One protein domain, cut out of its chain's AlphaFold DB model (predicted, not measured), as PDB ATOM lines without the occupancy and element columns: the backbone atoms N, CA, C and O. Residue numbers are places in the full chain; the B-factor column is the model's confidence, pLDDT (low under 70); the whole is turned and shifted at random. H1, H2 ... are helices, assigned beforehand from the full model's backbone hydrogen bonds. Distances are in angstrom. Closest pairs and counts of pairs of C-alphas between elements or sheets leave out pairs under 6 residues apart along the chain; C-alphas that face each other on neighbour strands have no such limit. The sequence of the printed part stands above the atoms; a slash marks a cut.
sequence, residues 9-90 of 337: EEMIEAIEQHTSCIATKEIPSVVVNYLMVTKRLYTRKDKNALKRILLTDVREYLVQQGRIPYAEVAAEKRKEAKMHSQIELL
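Overview. This is residues 9 to 90 of the 337 residues of the protein "Phage antirepressor Ant" of Salmonella enterica subsp. enterica serovar Berkeley (UniProt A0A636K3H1). Two helices, H2 and H3, pack on each other at a steep angle as the core, and a helix splays out on either side of them: short H1 near the beginning of H2, and long H4 leading off from the end of H3 as an arm. Residues 78 to 90, of which 78 to 89 belong to H4, stick out with no other part of the printed chain beside them. The printed part has 82 residues with four named helices, in the order H1, H2, H3, H4, and no named strand; the class is all helix. It is only just compact, close to loose, with a radius of gyration of the C-alphas of 14.0 A, and it spans 45 by 33 by 20 A, the arm of H4 adding to its length.

Arrangement. H1, residues 9 to 19, is close to but not clearly touching H2, residues 27 to 38. Their closest C-alphas, those of Thr 19 and Ile 27, are 6.1 A apart, and they run opposite ways at a steep tilt of 41 degrees. H2 and H3, residues 47 to 64, touch, with 12 pairs of C-alphas within 8 A. Their closest C-alphas are those of Pro 28 and Arg 59, 5.9 A apart, and they run opposite ways at a steep tilt of 48 degrees. H3 is close to but not clearly touching H4, residues 70 to 89. Their closest C-alphas, those of Val 63 and Tyr 70, are 5.9 A apart, and they run opposite ways at a shallow tilt of 27 degrees, with their centres 14.6 A apart. H1 is apart from H3 and from H4, and H2 is apart from H4. In H1, H2, H3 and H4 every backbone O i to N i+4 pair is within hydrogen-bond range.

Along the chain. H1 begins at C-alpha 9, at (248.202, 177.785, 264.405), and has 11 residues. H2 has 12 residues and is 16.6 A from first to last C-alpha. H3 runs 25.8 A from C-alpha 47, at (250.811, 202.820, 269.752), to C-alpha 64. H4, the longest helix with 20 residues, runs 27.3 A and ends at C-alpha 89, at (271.277, 216.580, 264.976).

Size, cuts and confidence. The two C-alphas farthest apart are those of Glu 9 and Leu 90, the first and last printed residues, at 45.4 A. Without residues 78 to 90, which stand free, the body of 69 residues spans 33 by 29 by 17 A. The printed part has no cut. The link from H3 to H4 is tight, and those from H1 to H2 and from H2 to H3 are short. The mean pLDDT of the printed part is 72.8; residues 9 to 21 and 77 to 90 are under 70 in this model.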
ATOM      1  N   GLU A   9     247.695 178.535 265.555       65.06
ATOM      2  CA  GLU A   9     248.202 177.785 264.405       65.06
ATOM      3  C   GLU A   9     247.828 178.471 263.087       65.06
ATOM      4  O   GLU A   9     248.718 178.736 262.288       65.06
ATOM      5  N   GLU A  10     246.577 178.919 262.929       67.94
ATOM      6  CA  GLU A  10     246.150 179.734 261.776       67.94
ATOM      7  C   GLU A  10     246.936 181.054 261.673       67.94
ATOM      8  O   GLU A  10     247.238 181.525 260.578       67.94
ATOM      9  N   MET A  11     247.307 181.662 262.811       59.22
ATOM     10  CA  MET A  11     248.164 182.856 262.821       59.22
ATOM     11  C   MET A  11     249.587 182.551 262.344       59.22
ATOM     12  O   MET A  11     250.168 183.363 261.627       59.22
ATOM     13  N   ILE A  12     250.160 181.417 262.752       65.31
ATOM     14  CA  ILE A  12     251.505 181.003 262.330       65.31
ATOM     15  C   ILE A  12     251.499 180.705 260.832       65.31
ATOM     16  O   ILE A  12     252.330 181.248 260.112       65.31
ATOM     17  N   GLU A  13     250.511 179.950 260.356       69.00
ATOM     18  CA  GLU A  13     250.375 179.592 258.946       69.00
ATOM     19  C   GLU A  13     250.171 180.828 258.056       69.00
ATOM     20  O   GLU A  13     250.833 180.971 257.030       69.00
ATOM     21  N   ALA A  14     249.342 181.792 258.476       64.62
ATOM     22  CA  ALA A  14     249.154 183.043 257.743       64.62
ATOM     23  C   ALA A  14     250.433 183.899 257.696       64.62
ATOM     24  O   ALA A  14     250.736 184.509 256.669       64.62
ATOM     25  N   ILE A  15     251.201 183.951 258.792       64.88
ATOM     26  CA  ILE A  15     252.487 184.663 258.825       64.88
ATOM     27  C   ILE A  15     253.508 183.950 257.931       64.88
ATOM     28  O   ILE A  15     254.211 184.618 257.176       64.88
ATOM     29  N   GLU A  16     253.587 182.621 257.963       66.12
ATOM     30  CA  GLU A  16     254.497 181.830 257.124       66.12
ATOM     31  C   GLU A  16     254.163 181.961 255.631       66.12
ATOM     32  O   GLU A  16     255.053 182.245 254.827       66.12
ATOM     33  N   GLN A  17     252.882 181.879 255.258       66.06
ATOM     34  CA  GLN A  17     252.430 182.090 253.880       66.06
ATOM     35  C   GLN A  17     252.774 183.502 253.387       66.06
ATOM     36  O   GLN A  17     253.346 183.654 252.308       66.06
ATOM     37  N   HIS A  18     252.511 184.540 254.190       62.94
ATOM     38  CA  HIS A  18     252.831 185.917 253.808       62.94
ATOM     39  C   HIS A  18     254.335 186.211 253.785       62.94
ATOM     40  O   HIS A  18     254.771 187.006 252.959       62.94
ATOM     41  N   THR A  19     255.136 185.591 254.653       64.19
ATOM     42  CA  THR A  19     256.589 185.842 254.732       64.19
ATOM     43  C   THR A  19     257.406 185.039 253.721       64.19
ATOM     44  O   THR A  19     258.536 185.428 253.435       64.19
ATOM     45  N   SER A  20     256.833 183.994 253.112       66.06
ATOM     46  CA  SER A  20     257.494 183.156 252.096       66.06
ATOM     47  C   SER A  20     257.942 183.917 250.835       66.06
ATOM     48  O   SER A  20     258.945 183.554 250.223       66.06
ATOM     49  N   CYS A  21     257.244 185.001 250.480       63.75
ATOM     50  CA  CYS A  21     257.524 185.831 249.302       63.75
ATOM     51  C   CYS A  21     258.134 187.204 249.644       63.75
ATOM     52  O   CYS A  21     258.274 188.052 248.762       63.75
ATOM     53  N   ILE A  22     258.452 187.463 250.915       70.25
ATOM     54  CA  ILE A  22     258.901 188.774 251.400       70.25
ATOM     55  C   ILE A  22     260.407 188.737 251.673       70.25
ATOM     56  O   ILE A  22     260.949 187.745 252.154       70.25
ATOM     57  N   ALA A  23     261.100 189.839 251.380       74.94
ATOM     58  CA  ALA A  23     262.515 189.969 251.710       74.94
ATOM     59  C   ALA A  23     262.730 189.800 253.226       74.94
ATOM     60  O   ALA A  23     262.018 190.409 254.024       74.94
ATOM     61  N   THR A  24     263.751 189.037 253.631       71.50
ATOM     62  CA  THR A  24     264.071 188.727 255.043       71.50
ATOM     63  C   THR A  24     264.103 189.962 255.948       71.50
ATOM     64  O   THR A  24     263.649 189.910 257.090       71.50
ATOM     65  N   LYS A  25     264.551 191.100 255.403       73.88
ATOM     66  CA  LYS A  25     264.583 192.416 256.062       73.88
ATOM     67  C   LYS A  25     263.201 192.953 256.488       73.88
ATOM     68  O   LYS A  25     263.101 193.685 257.464       73.88
ATOM     69  N   GLU A  26     262.121 192.612 255.783       79.50
ATOM     70  CA  GLU A  26     260.781 193.189 256.010       79.50
ATOM     71  C   GLU A  26     259.908 192.324 256.933       79.50
ATOM     72  O   GLU A  26     258.923 192.812 257.497       79.50
ATOM     73  N   ILE A  27     260.311 191.069 257.161       79.69
ATOM     74  CA  ILE A  27     259.608 190.087 257.999       79.69
ATOM     75  C   ILE A  27     259.278 190.634 259.404       79.69
ATOM     76  O   ILE A  27     258.114 190.533 259.809       79.69
ATOM     77  N   PRO A  28     260.207 191.276 260.149       84.19
ATOM     78  CA  PRO A  28     259.896 191.784 261.487       84.19
ATOM     79  C   PRO A  28     258.779 192.836 261.484       84.19
ATOM     80  O   PRO A  28     257.905 192.827 262.350       84.19
ATOM     81  N   SER A  29     258.764 193.720 260.484       83.06
ATOM     82  CA  SER A  29     257.763 194.788 260.374       83.06
ATOM     83  C   SER A  29     256.365 194.241 260.091       83.06
ATOM     84  O   SER A  29     255.381 194.739 260.647       83.06
ATOM     85  N   VAL A  30     256.272 193.198 259.262       82.94
ATOM     86  CA  VAL A  30     255.012 192.522 258.927       82.94
ATOM     87  C   VAL A  30     254.433 191.819 260.154       82.94
ATOM     88  O   VAL A  30     253.262 192.021 260.477       82.94
ATOM     89  N   VAL A  31     255.265 191.079 260.893       81.44
ATOM     90  CA  VAL A  31     254.867 190.376 262.125       81.44
ATOM     91  C   VAL A  31     254.362 191.366 263.180       81.44
ATOM     92  O   VAL A  31     253.305 191.160 263.777       81.44
ATOM     93  N   VAL A  32     255.057 192.490 263.377       85.12
ATOM     94  CA  VAL A  32     254.620 193.541 264.309       85.12
ATOM     95  C   VAL A  32     253.305 194.171 263.869       85.12
ATOM     96  O   VAL A  32     252.426 194.383 264.702       85.12
ATOM     97  N   ASN A  33     253.143 194.471 262.577       83.62
ATOM     98  CA  ASN A  33     251.897 195.033 262.063       83.62
ATOM     99  C   ASN A  33     250.724 194.071 262.307       83.62
ATOM    100  O   ASN A  33     249.687 194.477 262.831       83.62
ATOM    101  N   TYR A  34     250.927 192.786 262.028       81.69
ATOM    102  CA  TYR A  34     249.949 191.736 262.282       81.69
ATOM    103  C   TYR A  34     249.565 191.638 263.769       81.69
ATOM    104  O   TYR A  34     248.379 191.636 264.108       81.69
ATOM    105  N   LEU A  35     250.543 191.652 264.683       80.38
ATOM    106  CA  LEU A  35     250.301 191.668 266.133       80.38
ATOM    107  C   LEU A  35     249.551 192.929 266.583       80.38
ATOM    108  O   LEU A  35     248.635 192.861 267.403       80.38
ATOM    109  N   MET A  36     249.903 194.084 266.019       83.56
ATOM    110  CA  MET A  36     249.253 195.355 266.330       83.56
ATOM    111  C   MET A  36     247.781 195.375 265.884       83.56
ATOM    112  O   MET A  36     246.939 195.915 266.610       83.56
ATOM    113  N   VAL A  37     247.453 194.767 264.735       79.81
ATOM    114  CA  VAL A  37     246.069 194.618 264.247       79.81
ATOM    115  C   VAL A  37     245.295 193.606 265.097       79.81
ATOM    116  O   VAL A  37     244.247 193.945 265.649       79.81
ATOM    117  N   THR A  38     245.817 192.388 265.261       77.06
ATOM    118  CA  THR A  38     245.117 191.284 265.953       77.06
ATOM    119  C   THR A  38     244.851 191.580 267.428       77.06
ATOM    120  O   THR A  38     243.773 191.278 267.941       77.06
ATOM    121  N   LYS A  39     245.785 192.243 268.121       78.31
ATOM    122  CA  LYS A  39     245.623 192.653 269.526       78.31
ATOM    123  C   LYS A  39     244.935 194.017 269.690       78.31
ATOM    124  O   LYS A  39     244.876 194.535 270.805       78.31
ATOM    125  N   ARG A  40     244.412 194.610 268.604       77.88
ATOM    126  CA  ARG A  40     243.760 195.939 268.564       77.88
ATOM    127  C   ARG A  40     244.604 197.069 269.182       77.88
ATOM    128  O   ARG A  40     244.066 198.067 269.666       77.88
ATOM    129  N   LEU A  41     245.934 196.949 269.145       78.88
ATOM    130  CA  LEU A  41     246.864 197.876 269.808       78.88
ATOM    131  C   LEU A  41     246.969 199.234 269.101       78.88
ATOM    132  O   LEU A  41     247.358 200.218 269.728       78.88
ATOM    133  N   TYR A  42     246.535 199.328 267.841       76.88
ATOM    134  CA  TYR A  42     246.435 200.594 267.107       76.88
ATOM    135  C   TYR A  42     245.484 201.624 267.736       76.88
ATOM    136  O   TYR A  42     245.614 202.814 267.457       76.88
ATOM    137  N   THR A  43     244.555 201.182 268.588       74.69
ATOM    138  CA  THR A  43     243.583 202.057 269.267       74.69
ATOM    139  C   THR A  43     244.150 202.751 270.512       74.69
ATOM    140  O   THR A  43     243.511 203.641 271.070       74.69
ATOM    141  N   ARG A  44     245.357 202.372 270.957       75.75
ATOM    142  CA  ARG A  44     246.003 202.944 272.146       75.75
ATOM    143  C   ARG A  44     246.706 204.268 271.845       75.75
ATOM    144  O   ARG A  44     247.266 204.459 270.767       75.75
ATOM    145  N   LYS A  45     246.759 205.143 272.858       73.88
ATOM    146  CA  LYS A  45     247.518 206.406 272.813       73.88
ATOM    147  C   LYS A  45     249.021 206.164 272.589       73.88
ATOM    148  O   LYS A  45     249.633 206.861 271.789       73.88
ATOM    149  N   ASP A  46     249.564 205.083 273.154       83.25
ATOM    150  CA  ASP A  46     251.000 204.761 273.103       83.25
ATOM    151  C   ASP A  46     251.393 203.804 271.963       83.25
ATOM    152  O   ASP A  46     252.396 203.089 272.045       83.25
ATOM    153  N   LYS A  47     250.616 203.764 270.872       81.00
ATOM    154  CA  LYS A  47     250.811 202.820 269.752       81.00
ATOM    155  C   LYS A  47     252.234 202.819 269.174       81.00
ATOM    156  O   LYS A  47     252.738 201.768 268.793       81.00
ATOM    157  N   ASN A  48     252.904 203.973 269.144       80.75
ATOM    158  CA  ASN A  48     254.260 204.099 268.602       80.75
ATOM    159  C   ASN A  48     255.317 203.509 269.547       80.75
ATOM    160  O   ASN A  48     256.277 202.898 269.086       80.75
ATOM    161  N   ALA A  49     255.139 203.653 270.864       79.88
ATOM    162  CA  ALA A  49     256.028 203.041 271.849       79.88
ATOM    163  C   ALA A  49     255.890 201.513 271.827       79.88
ATOM    164  O   ALA A  49     256.891 200.809 271.733       79.88
ATOM    165  N   LEU A  50     254.650 201.015 271.791       82.62
ATOM    166  CA  LEU A  50     254.358 199.584 271.682       82.62
ATOM    167  C   LEU A  50     254.905 198.978 270.386       82.62
ATOM    168  O   LEU A  50     255.537 197.928 270.432       82.62
ATOM    169  N   LYS A  51     254.734 199.661 269.247       85.06
ATOM    170  CA  LYS A  51     255.295 199.220 267.963       85.06
ATOM    171  C   LYS A  51     256.819 199.063 268.029       85.06
ATOM    172  O   LYS A  51     257.335 198.093 267.490       85.06
ATOM    173  N   ARG A  52     257.528 199.986 268.693       82.44
ATOM    174  CA  ARG A  52     258.994 199.922 268.855       82.44
ATOM    175  C   ARG A  52     259.436 198.753 269.732       82.44
ATOM    176  O   ARG A  52     260.362 198.049 269.355       82.44
ATOM    177  N   ILE A  53     258.768 198.540 270.865       84.88
ATOM    178  CA  ILE A  53     259.072 197.422 271.773       84.88
ATOM    179  C   ILE A  53     258.856 196.091 271.045       84.88
ATOM    180  O   ILE A  53     259.780 195.294 270.939       84.88
ATOM    181  N   LEU A  54     257.686 195.917 270.424       85.25
ATOM    182  CA  LEU A  54     257.363 194.702 269.674       85.25
ATOM    183  C   LEU A  54     258.340 194.446 268.520       85.25
ATOM    184  O   LEU A  54     258.701 193.302 268.270       85.25
ATOM    185  N   LEU A  55     258.781 195.492 267.816       86.50
ATOM    186  CA  LEU A  55     259.760 195.354 266.736       86.50
ATOM    187  C   LEU A  55     261.125 194.888 267.243       86.50
ATOM    188  O   LEU A  55     261.764 194.071 266.582       86.50
ATOM    189  N   THR A  56     261.556 195.369 268.409       84.56
ATOM    190  CA  THR A  56     262.788 194.903 269.058       84.56
ATOM    191  C   THR A  56     262.682 193.430 269.437       84.56
ATOM    192  O   THR A  56     263.534 192.645 269.020       84.56
ATOM    193  N   ASP A  57     261.608 193.047 270.125       85.56
ATOM    194  CA  ASP A  57     261.405 191.678 270.607       85.56
ATOM    195  C   ASP A  57     261.319 190.673 269.445       85.56
ATOM    196  O   ASP A  57     261.946 189.613 269.467       85.56
ATOM    197  N   VAL A  58     260.589 191.023 268.377       85.38
ATOM    198  CA  VAL A  58     260.458 190.177 267.179       85.38
ATOM    199  C   VAL A  58     261.799 190.024 266.457       85.38
ATOM    200  O   VAL A  58     262.134 188.922 266.022       85.38
ATOM    201  N   ARG A  59     262.592 191.097 266.335       84.19
ATOM    202  CA  ARG A  59     263.935 191.031 265.733       84.19
ATOM    203  C   ARG A  59     264.859 190.108 266.530       84.19
ATOM    204  O   ARG A  59     265.566 189.305 265.929       84.19
ATOM    205  N   GLU A  60     264.846 190.198 267.858       82.50
ATOM    206  CA  GLU A  60     265.671 189.349 268.728       82.50
ATOM    207  C   GLU A  60     265.270 187.877 268.637       82.50
ATOM    208  O   GLU A  60     266.131 187.011 268.474       82.50
ATOM    209  N   TYR A  61     263.967 187.599 268.628       83.69
ATOM    210  CA  TYR A  61     263.451 186.248 268.446       83.69
ATOM    211  C   TYR A  61     263.854 185.639 267.092       83.69
ATOM    212  O   TYR A  61     264.318 184.501 267.029       83.69
ATOM    213  N   LEU A  62     263.729 186.391 265.994       81.69
ATOM    214  CA  LEU A  62     264.054 185.887 264.653       81.69
ATOM    215  C   LEU A  62     265.556 185.643 264.449       81.69
ATOM    216  O   LEU A  62     265.928 184.722 263.718       81.69
ATOM    217  N   VAL A  63     266.411 186.415 265.125       82.38
ATOM    218  CA  VAL A  63     267.858 186.160 265.177       82.38
ATOM    219  C   VAL A  63     268.156 184.870 265.944       82.38
ATOM    220  O   VAL A  63     268.937 184.053 265.463       82.38
ATOM    221  N   GLN A  64     267.523 184.650 267.102       82.75
ATOM    222  CA  GLN A  64     267.717 183.427 267.897       82.75
ATOM    223  C   GLN A  64     267.309 182.161 267.134       82.75
ATOM    224  O   GLN A  64     267.958 181.128 267.262       82.75
ATOM    225  N   GLN A  65     266.263 182.249 266.310       77.44
ATOM    226  CA  GLN A  65     265.799 181.148 265.459       77.44
ATOM    227  C   GLN A  65     266.625 180.974 264.170       77.44
ATOM    228  O   GLN A  65     266.284 180.139 263.334       77.44
ATOM    229  N   GLY A  66     267.671 181.785 263.957       76.88
ATOM    230  CA  GLY A  66     268.508 181.741 262.753       76.88
ATOM    231  C   GLY A  66     267.780 182.129 261.461       76.88
ATOM    232  O   GLY A  66     268.279 181.861 260.373       76.88
ATOM    233  N   ARG A  67     266.595 182.748 261.559       76.38
ATOM    234  CA  ARG A  67     265.754 183.117 260.407       76.38
ATOM    235  C   ARG A  67     266.196 184.427 259.751       76.38
ATOM    236  O   ARG A  67     265.879 184.651 258.588       76.38
ATOM    237  N   ILE A  68     266.908 185.286 260.486       78.50
ATOM    238  CA  ILE A  68     267.472 186.549 259.990       78.50
ATOM    239  C   ILE A  68     268.925 186.675 260.478       78.50
ATOM    240  O   ILE A  68     269.190 186.433 261.660       78.50
ATOM    241  N   PRO A  69     269.877 187.081 259.617       78.31
ATOM    242  CA  PRO A  69     271.259 187.300 260.027       78.31
ATOM    243  C   PRO A  69     271.391 188.515 260.959       78.31
ATOM    244  O   PRO A  69     270.904 189.613 260.678       78.31
ATOM    245  N   TYR A  70     272.134 188.346 262.058       74.94
ATOM    246  CA  TYR A  70     272.357 189.394 263.067       74.94
ATOM    247  C   TYR A  70     272.936 190.694 262.482       74.94
ATOM    248  O   TYR A  70     272.596 191.789 262.928       74.94
ATOM    249  N   ALA A  71     273.779 190.583 261.450       72.06
ATOM    250  CA  ALA A  71     274.396 191.725 260.781       72.06
ATOM    251  C   ALA A  71     273.367 192.676 260.139       72.06
ATOM    252  O   ALA A  71     273.546 193.892 260.201       72.06
ATOM    253  N   GLU A  72     272.276 192.147 259.579       74.38
ATOM    254  CA  GLU A  72     271.212 192.953 258.963       74.38
ATOM    255  C   GLU A  72     270.400 193.698 260.024       74.38
ATOM    256  O   GLU A  72     270.180 194.904 259.908       74.38
ATOM    257  N   VAL A  73     270.051 193.017 261.118       72.56
ATOM    258  CA  VAL A  73     269.333 193.615 262.253       72.56
ATOM    259  C   VAL A  73     270.174 194.696 262.938       72.56
ATOM    260  O   VAL A  73     269.664 195.762 263.287       72.56
ATOM    261  N   ALA A  74     271.478 194.461 263.101       71.25
ATOM    262  CA  ALA A  74     272.405 195.447 263.645       71.25
ATOM    263  C   ALA A  74     272.580 196.652 262.704       71.25
ATOM    264  O   ALA A  74     272.681 197.788 263.173       71.25
ATOM    265  N   ALA A  75     272.582 196.437 261.384       71.19
ATOM    266  CA  ALA A  75     272.615 197.512 260.397       71.19
ATOM    267  C   ALA A  75     271.330 198.354 260.420       71.19
ATOM    268  O   ALA A  75     271.412 199.578 260.323       71.19
ATOM    269  N   GLU A  76     270.160 197.741 260.606       71.94
ATOM    270  CA  GLU A  76     268.902 198.471 260.789       71.94
ATOM    271  C   GLU A  76     268.859 199.243 262.107       71.94
ATOM    272  O   GLU A  76     268.567 200.433 262.069       71.94
ATOM    273  N   LYS A  77     269.247 198.646 263.246       69.00
ATOM    274  CA  LYS A  77     269.348 199.373 264.529       69.00
ATOM    275  C   LYS A  77     270.302 200.571 264.420       69.00
ATOM    276  O   LYS A  77     270.016 201.634 264.960       69.00
ATOM    277  N   ARG A  78     271.411 200.443 263.675       66.88
ATOM    278  CA  ARG A  78     272.337 201.556 263.383       66.88
ATOM    279  C   ARG A  78     271.727 202.604 262.455       66.88
ATOM    280  O   ARG A  78     271.951 203.786 262.679       66.88
ATOM    281  N   LYS A  79     270.962 202.207 261.433       69.69
ATOM    282  CA  LYS A  79     270.227 203.136 260.560       69.69
ATOM    283  C   LYS A  79     269.123 203.866 261.323       69.69
ATOM    284  O   LYS A  79     268.995 205.064 261.147       69.69
ATOM    285  N   GLU A  80     268.385 203.189 262.195       65.38
ATOM    286  CA  GLU A  80     267.357 203.775 263.065       65.38
ATOM    287  C   GLU A  80     267.970 204.713 264.104       65.38
ATOM    288  O   GLU A  80     267.479 205.822 264.280       65.38
ATOM    289  N   ALA A  81     269.085 204.326 264.730       61.97
ATOM    290  CA  ALA A  81     269.845 205.199 265.620       61.97
ATOM    291  C   ALA A  81     270.438 206.398 264.872       61.97
ATOM    292  O   ALA A  81     270.456 207.491 265.417       61.97
ATOM    293  N   LYS A  82     270.862 206.219 263.613       63.06
ATOM    294  CA  LYS A  82     271.335 207.304 262.742       63.06
ATOM    295  C   LYS A  82     270.200 208.197 262.245       63.06
ATOM    296  O   LYS A  82     270.422 209.382 262.078       63.06
ATOM    297  N   MET A  83     268.999 207.662 262.035       57.47
ATOM    298  CA  MET A  83     267.788 208.433 261.737       57.47
ATOM    299  C   MET A  83     267.320 209.199 262.972       57.47
ATOM    300  O   MET A  83     266.942 210.350 262.847       57.47
ATOM    301  N   HIS A  84     267.390 208.612 264.169       51.34
ATOM    302  CA  HIS A  84     267.079 209.298 265.422       51.34
ATOM    303  C   HIS A  84     268.128 210.349 265.779       51.34
ATOM    304  O   HIS A  84     267.752 211.461 266.126       51.34
ATOM    305  N   SER A  85     269.417 210.053 265.598       46.97
ATOM    306  CA  SER A  85     270.475 211.042 265.772       46.97
ATOM    307  C   SER A  85     270.475 212.081 264.658       46.97
ATOM    308  O   SER A  85     270.804 213.217 264.935       46.97
ATOM    309  N   GLN A  86     270.035 211.773 263.431       43.53
ATOM    310  CA  GLN A  86     269.724 212.795 262.428       43.53
ATOM    311  C   GLN A  86     268.480 213.593 262.812       43.53
ATOM    312  O   GLN A  86     268.495 214.790 262.649       43.53
ATOM    313  N   ILE A  87     267.422 213.026 263.380       43.56
ATOM    314  CA  ILE A  87     266.276 213.824 263.855       43.56
ATOM    315  C   ILE A  87     266.681 214.740 265.030       43.56
ATOM    316  O   ILE A  87     266.094 215.803 265.199       43.56
ATOM    317  N   GLU A  88     267.704 214.361 265.800       42.34
ATOM    318  CA  GLU A  88     268.223 215.120 266.948       42.34
ATOM    319  C   GLU A  88     269.421 216.041 266.598       42.34
ATOM    320  O   GLU A  88     269.685 216.997 267.321       42.34
ATOM    321  N   LEU A  89     270.116 215.807 265.472       38.59
ATOM    322  CA  LEU A  89     271.277 216.580 264.976       38.59
ATOM    323  C   LEU A  89     271.085 217.176 263.569       38.59
ATOM    324  O   LEU A  89     272.018 217.772 263.032       38.59
ATOM    325  N   LEU A  90     269.922 217.027 262.933       31.62
ATOM    326  CA  LEU A  90     269.576 217.789 261.736       31.62
ATOM    327  C   LEU A  90     269.214 219.197 262.212       31.62
ATOM    328  O   LEU A  90     268.163 219.365 262.839       31.62
TER     329      LEU A  90